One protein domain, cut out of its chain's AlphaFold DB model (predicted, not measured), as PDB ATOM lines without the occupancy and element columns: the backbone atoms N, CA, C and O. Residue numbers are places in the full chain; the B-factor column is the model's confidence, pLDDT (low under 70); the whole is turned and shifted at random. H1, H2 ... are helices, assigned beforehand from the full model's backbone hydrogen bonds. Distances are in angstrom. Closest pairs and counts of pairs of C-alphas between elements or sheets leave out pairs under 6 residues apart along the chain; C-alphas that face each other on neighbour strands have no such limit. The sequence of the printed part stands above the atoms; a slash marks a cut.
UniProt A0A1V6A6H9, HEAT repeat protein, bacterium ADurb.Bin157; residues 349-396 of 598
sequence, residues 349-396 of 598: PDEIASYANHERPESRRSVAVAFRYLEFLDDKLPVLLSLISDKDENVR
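Overview. This is residues 349 to 396 of the 598 residues of the protein "HEAT repeat protein" of bacterium ADurb.Bin157 (UniProt A0A1V6A6H9). Three helices, H1, H2 and H3, form a small bundle, their centres making a triangle and their directions alternating along the chain. The short H4 packs on H2 near one end of the bundle. The printed part has 48 residues with four named helices, in the order H1, H2, H3, H4, and no named strand; its class is all helix. It is compact, with a radius of gyration of the C-alphas of 9.6 A, and elongated, spanning 26 by 17 by 15 A.

Arrangement. Begin at H2, residues 361 to 373, the longest helix and, with H3, residues 381 to 388, a hub touching three helices. H1, residues 349 to 357, touches H2 at residues 363 to 368 alone; the closest C-alphas, of Ala 356 and Arg 364, are 4.8 A apart. This helical hairpin has a shallow tilt of 30 degrees, opposite ways. H2 and H3 touch as another helical hairpin, at a steep tilt of 43 degrees, opposite ways; their closest C-alphas, of Ala 368 and Leu 384, are 6.6 A apart. H1 and H3 touch at a shallow tilt of 29 degrees, the same way, with the C-alphas of Ala 353 and Val 383 closest at 6.5 A. H4, residues 393 to 396, touches H2, with the C-alphas of Arg 365 and Val 395 closest at 4.7 A. H3 and H4 touch only at the corner, Ile 388 to Arg 396, 4.4 A between these closest C-alphas, and H1 and H4 are apart. Every O i to N i+4 pair is within hydrogen-bond range in H3, against 7 of 9 in H2 and 2 of 5 in H1, where 5 of 6 O i to N i+3 pairs are; H4 is too short for an O i to N i+4 pair.

Along the chain. Find C-alpha 361 at (36.062, -48.084, -1.915); from there H2 runs 19.4 A to C-alpha 373. H1 starts at C-alpha 349, (32.215, -43.145, -19.564), and covers 14.1 A; H3 covers 10.6 A. H4 covers 5.1 A and ends at C-alpha 396, (44.362, -51.381, -6.407).

Size, cuts and confidence. Look to Glu 375 and Lys 391 for the two C-alphas farthest apart, 26.6 A. The printed part has no cut and no long link. Confidence is low, with pLDDT under 70, at residues 375 to 378.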
ATOM      1  N   PRO A 349      30.863 -42.910 -20.077       81.69
ATOM      2  CA  PRO A 349      32.215 -43.145 -19.564       81.69
ATOM      3  C   PRO A 349      32.807 -41.971 -18.767       81.69
ATOM      4  O   PRO A 349      33.770 -42.170 -18.031       81.69
ATOM      5  N   ASP A 350      32.264 -40.757 -18.909       83.44
ATOM      6  CA  ASP A 350      32.649 -39.578 -18.124       83.44
ATOM      7  C   ASP A 350      31.969 -39.549 -16.744       83.44
ATOM      8  O   ASP A 350      32.629 -39.271 -15.742       83.44
ATOM      9  N   GLU A 351      30.687 -39.915 -16.662       83.69
ATOM     10  CA  GLU A 351      29.972 -40.075 -15.387       83.69
ATOM     11  C   GLU A 351      30.581 -41.218 -14.567       83.69
ATOM     12  O   GLU A 351      30.949 -41.013 -13.411       83.69
ATOM     13  N   ILE A 352      30.800 -42.385 -15.184       85.25
ATOM     14  CA  ILE A 352      31.460 -43.538 -14.549       85.25
ATOM     15  C   ILE A 352      32.874 -43.162 -14.068       85.25
ATOM     16  O   ILE A 352      33.247 -43.483 -12.940       85.25
ATOM     17  N   ALA A 353      33.645 -42.407 -14.860       85.25
ATOM     18  CA  ALA A 353      34.962 -41.921 -14.448       85.25
ATOM     19  C   ALA A 353      34.920 -40.956 -13.247       85.25
ATOM     20  O   ALA A 353      35.883 -40.907 -12.480       85.25
ATOM     21  N   SER A 354      33.827 -40.213 -13.042       86.50
ATOM     22  CA  SER A 354      33.690 -39.299 -11.897       86.50
ATOM     23  C   SER A 354      33.669 -40.046 -10.555       86.50
ATOM     24  O   SER A 354      34.311 -39.614  -9.590       86.50
ATOM     25  N   TYR A 355      33.053 -41.234 -10.517       85.56
ATOM     26  CA  TYR A 355      32.978 -42.084  -9.326       85.56
ATOM     27  C   TYR A 355      34.321 -42.726  -8.937       85.56
ATOM     28  O   TYR A 355      34.445 -43.243  -7.828       85.56
ATOM     29  N   ALA A 356      35.367 -42.607  -9.766       85.94
ATOM     30  CA  ALA A 356      36.727 -43.004  -9.390       85.94
ATOM     31  C   ALA A 356      37.289 -42.209  -8.193       85.94
ATOM     32  O   ALA A 356      38.254 -42.649  -7.580       85.94
ATOM     33  N   ASN A 357      36.688 -41.066  -7.833       87.00
ATOM     34  CA  ASN A 357      37.046 -40.282  -6.642       87.00
ATOM     35  C   ASN A 357      36.024 -40.415  -5.491       87.00
ATOM     36  O   ASN A 357      36.082 -39.648  -4.531       87.00
ATOM     37  N   HIS A 358      35.071 -41.351  -5.579       88.25
ATOM     38  CA  HIS A 358      34.014 -41.514  -4.577       88.25
ATOM     39  C   HIS A 358      34.559 -42.011  -3.225       88.25
ATOM     40  O   HIS A 358      35.528 -42.771  -3.175       88.25
ATOM     41  N   GLU A 359      33.920 -41.615  -2.119       86.06
ATOM     42  CA  GLU A 359      34.392 -41.923  -0.759       86.06
ATOM     43  C   GLU A 359      34.438 -43.435  -0.478       86.06
ATOM     44  O   GLU A 359      35.427 -43.942   0.062       86.06
ATOM     45  N   ARG A 360      33.404 -44.176  -0.903       85.38
ATOM     46  CA  ARG A 360      33.318 -45.633  -0.706       85.38
ATOM     47  C   ARG A 360      34.304 -46.375  -1.623       85.38
ATOM     48  O   ARG A 360      34.277 -46.132  -2.834       85.38
ATOM     49  N   PRO A 361      35.133 -47.300  -1.097       83.88
ATOM     50  CA  PRO A 361      36.062 -48.084  -1.915       83.88
ATOM     51  C   PRO A 361      35.327 -49.009  -2.889       83.88
ATOM     52  O   PRO A 361      35.785 -49.171  -4.015       83.88
ATOM     53  N   GLU A 362      34.156 -49.529  -2.508       80.88
ATOM     54  CA  GLU A 362      33.262 -50.328  -3.361       80.88
ATOM     55  C   GLU A 362      32.996 -49.628  -4.698       80.88
ATOM     56  O   GLU A 362      33.285 -50.181  -5.751       80.88
ATOM     57  N   SER A 363      32.555 -48.366  -4.674       84.19
ATOM     58  CA  SER A 363      32.256 -47.606  -5.893       84.19
ATOM     59  C   SER A 363      33.494 -47.415  -6.775       84.19
ATOM     60  O   SER A 363      33.403 -47.539  -7.995       84.19
ATOM     61  N   ARG A 364      34.668 -47.168  -6.174       88.00
ATOM     62  CA  ARG A 364      35.940 -47.046  -6.908       88.00
ATOM     63  C   ARG A 364      36.375 -48.387  -7.516       88.00
ATOM     64  O   ARG A 364      36.875 -48.413  -8.642       88.00
ATOM     65  N   ARG A 365      36.121 -49.505  -6.822       85.31
ATOM     66  CA  ARG A 365      36.315 -50.874  -7.327       85.31
ATOM     67  C   ARG A 365      35.356 -51.177  -8.484       85.31
ATOM     68  O   ARG A 365      35.810 -51.640  -9.525       85.31
ATOM     69  N   SER A 366      34.069 -50.859  -8.358       83.94
ATOM     70  CA  SER A 366      33.064 -51.069  -9.410       83.94
ATOM     71  C   SER A 366      33.374 -50.250 -10.675       83.94
ATOM     72  O   SER A 366      33.233 -50.769 -11.779       83.94
ATOM     73  N   VAL A 367      33.930 -49.034 -10.554       87.38
ATOM     74  CA  VAL A 367      34.488 -48.280 -11.701       87.38
ATOM     75  C   VAL A 367      35.682 -49.005 -12.340       87.38
ATOM     76  O   VAL A 367      35.749 -49.120 -13.565       87.38
ATOM     77  N   ALA A 368      36.603 -49.551 -11.537       86.44
ATOM     78  CA  ALA A 368      37.720 -50.346 -12.051       86.44
ATOM     79  C   ALA A 368      37.249 -51.603 -12.810       86.44
ATOM     80  O   ALA A 368      37.842 -51.942 -13.833       86.44
ATOM     81  N   VAL A 369      36.183 -52.277 -12.361       84.75
ATOM     82  CA  VAL A 369      35.595 -53.426 -13.075       84.75
ATOM     83  C   VAL A 369      34.826 -52.980 -14.322       84.75
ATOM     84  O   VAL A 369      34.978 -53.604 -15.369       84.75
ATOM     85  N   ALA A 370      34.059 -51.885 -14.262       84.56
ATOM     86  CA  ALA A 370      33.317 -51.338 -15.404       84.56
ATOM     87  C   ALA A 370      34.232 -51.069 -16.609       84.56
ATOM     88  O   ALA A 370      33.892 -51.408 -17.743       84.56
ATOM     89  N   PHE A 371      35.447 -50.569 -16.365       83.88
ATOM     90  CA  PHE A 371      36.465 -50.373 -17.398       83.88
ATOM     91  C   PHE A 371      36.931 -51.665 -18.112       83.88
ATOM     92  O   PHE A 371      37.546 -51.554 -19.164       83.88
ATOM     93  N   ARG A 372      36.613 -52.882 -17.641       81.62
ATOM     94  CA  ARG A 372      36.809 -54.126 -18.430       81.62
ATOM     95  C   ARG A 372      35.790 -54.277 -19.559       81.62
ATOM     96  O   ARG A 372      36.092 -54.880 -20.582       81.62
ATOM     97  N   TYR A 373      34.579 -53.775 -19.327       77.81
ATOM     98  CA  TYR A 373      33.385 -54.013 -20.141       77.81
ATOM     99  C   TYR A 373      33.017 -52.815 -21.025       77.81
ATOM    100  O   TYR A 373      32.270 -52.961 -21.991       77.81
ATOM    101  N   LEU A 374      33.558 -51.637 -20.712       77.19
ATOM    102  CA  LEU A 374      33.491 -50.451 -21.556       77.19
ATOM    103  C   LEU A 374      34.555 -50.521 -22.659       77.19
ATOM    104  O   LEU A 374      35.736 -50.247 -22.437       77.19
ATOM    105  N   GLU A 375      34.116 -50.835 -23.878       60.59
ATOM    106  CA  GLU A 375      34.876 -50.520 -25.090       60.59
ATOM    107  C   GLU A 375      35.187 -48.999 -25.129       60.59
ATOM    108  O   GLU A 375      34.412 -48.191 -24.617       60.59
ATOM    109  N   PHE A 376      36.313 -48.602 -25.743       56.03
ATOM    110  CA  PHE A 376      36.874 -47.226 -25.754       56.03
ATOM    111  C   PHE A 376      37.561 -46.750 -24.452       56.03
ATOM    112  O   PHE A 376      37.283 -45.688 -23.900       56.03
ATOM    113  N   LEU A 377      38.571 -47.509 -24.024       59.50
ATOM    114  CA  LEU A 377      39.447 -47.215 -22.878       59.50
ATOM    115  C   LEU A 377      40.504 -46.118 -23.083       59.50
ATOM    116  O   LEU A 377      41.073 -45.628 -22.107       59.50
ATOM    117  N   ASP A 378      40.810 -45.765 -24.330       63.66
ATOM    118  CA  ASP A 378      42.016 -45.011 -24.703       63.66
ATOM    119  C   ASP A 378      42.136 -43.631 -24.025       63.66
ATOM    120  O   ASP A 378      43.229 -43.253 -23.600       63.66
ATOM    121  N   ASP A 379      41.010 -42.930 -23.850       70.62
ATOM    122  CA  ASP A 379      40.927 -41.629 -23.165       70.62
ATOM    123  C   ASP A 379      40.756 -41.755 -21.636       70.62
ATOM    124  O   ASP A 379      40.838 -40.764 -20.908       70.62
ATOM    125  N   LYS A 380      40.494 -42.966 -21.126       73.81
ATOM    126  CA  LYS A 380      40.188 -43.245 -19.710       73.81
ATOM    127  C   LYS A 380      41.330 -43.926 -18.952       73.81
ATOM    128  O   LYS A 380      41.258 -44.045 -17.727       73.81
ATOM    129  N   LEU A 381      42.435 -44.249 -19.630       76.25
ATOM    130  CA  LEU A 381      43.676 -44.717 -18.999       76.25
ATOM    131  C   LEU A 381      44.126 -43.848 -17.797       76.25
ATOM    132  O   LEU A 381      44.485 -44.439 -16.781       76.25
ATOM    133  N   PRO A 382      44.049 -42.494 -17.807       82.88
ATOM    134  CA  PRO A 382      44.401 -41.675 -16.637       82.88
ATOM    135  C   PRO A 382      43.582 -41.975 -15.372       82.88
ATOM    136  O   PRO A 382      44.094 -41.826 -14.267       82.88
ATOM    137  N   VAL A 383      42.334 -42.425 -15.526       85.56
ATOM    138  CA  VAL A 383      41.427 -42.749 -14.414       85.56
ATOM    139  C   VAL A 383      41.762 -44.126 -13.839       85.56
ATOM    140  O   VAL A 383      41.884 -44.291 -12.624       85.56
ATOM    141  N   LEU A 384      42.012 -45.105 -14.714       85.25
ATOM    142  CA  LEU A 384      42.515 -46.419 -14.312       85.25
ATOM    143  C   LEU A 384      43.877 -46.296 -13.602       85.25
ATOM    144  O   LEU A 384      44.116 -46.972 -12.606       85.25
ATOM    145  N   LEU A 385      44.732 -45.367 -14.044       84.12
ATOM    146  CA  LEU A 385      46.013 -45.056 -13.405       84.12
ATOM    147  C   LEU A 385      45.878 -44.514 -11.975       84.12
ATOM    148  O   LEU A 385      46.669 -44.913 -11.121       84.12
ATOM    149  N   SER A 386      44.883 -43.671 -11.675       87.56
ATOM    150  CA  SER A 386      44.609 -43.279 -10.282       87.56
ATOM    151  C   SER A 386      44.158 -44.456  -9.411       87.56
ATOM    152  O   SER A 386      44.566 -44.535  -8.255       87.56
ATOM    153  N   LEU A 387      43.389 -45.402  -9.963       88.56
ATOM    154  CA  LEU A 387      42.845 -46.545  -9.218       88.56
ATOM    155  C   LEU A 387      43.906 -47.619  -8.899       88.56
ATOM    156  O   LEU A 387      43.856 -48.232  -7.836       88.56
ATOM    157  N   ILE A 388      44.928 -47.797  -9.748       87.50
ATOM    158  CA  ILE A 388      46.089 -48.672  -9.454       87.50
ATOM    159  C   ILE A 388      46.900 -48.145  -8.250       87.50
ATOM    160  O   ILE A 388      47.547 -48.924  -7.549       87.50
ATOM    161  N   SER A 389      46.825 -46.837  -7.984       86.38
ATOM    162  CA  SER A 389      47.494 -46.143  -6.874       86.38
ATOM    163  C   SER A 389      46.530 -45.728  -5.748       86.38
ATOM    164  O   SER A 389      46.854 -44.835  -4.962       86.38
ATOM    165  N   ASP A 390      45.347 -46.349  -5.657       89.25
ATOM    166  CA  ASP A 390      44.363 -46.055  -4.608       89.25
ATOM    167  C   ASP A 390      44.897 -46.366  -3.196       89.25
ATOM    168  O   ASP A 390      45.850 -47.127  -3.010       89.25
ATOM    169  N   LYS A 391      44.259 -45.795  -2.169       87.12
ATOM    170  CA  LYS A 391      44.551 -46.085  -0.758       87.12
ATOM    171  C   LYS A 391      44.097 -47.495  -0.367       87.12
ATOM    172  O   LYS A 391      44.801 -48.166   0.389       87.12
ATOM    173  N   ASP A 392      42.958 -47.940  -0.889       87.00
ATOM    174  CA  ASP A 392      42.379 -49.254  -0.621       87.00
ATOM    175  C   ASP A 392      43.058 -50.352  -1.452       87.00
ATOM    176  O   ASP A 392      43.281 -50.204  -2.653       87.00
ATOM    177  N   GLU A 393      43.404 -51.469  -0.812       85.38
ATOM    178  CA  GLU A 393      44.129 -52.561  -1.471       85.38
ATOM    179  C   GLU A 393      43.272 -53.330  -2.488       85.38
ATOM    180  O   GLU A 393      43.777 -53.734  -3.536       85.38
ATOM    181  N   ASN A 394      41.969 -53.467  -2.240       83.12
ATOM    182  CA  ASN A 394      41.049 -54.160  -3.138       83.12
ATOM    183  C   ASN A 394      40.833 -53.343  -4.415       83.12
ATOM    184  O   ASN A 394      40.870 -53.905  -5.507       83.12
ATOM    185  N   VAL A 395      40.697 -52.016  -4.297       87.44
ATOM    186  CA  VAL A 395      40.625 -51.107  -5.459       87.44
ATOM    187  C   VAL A 395      41.892 -51.216  -6.315       87.44
ATOM    188  O   VAL A 395      41.788 -51.402  -7.530       87.44
ATOM    189  N   ARG A 396      43.084 -51.193  -5.694       88.56
ATOM    190  CA  ARG A 396      44.362 -51.381  -6.407       88.56
ATOM    191  C   ARG A 396      44.430 -52.728  -7.129       88.56
ATOM    192  O   ARG A 396      44.820 -52.775  -8.297       88.56
TER     193      ARG A 396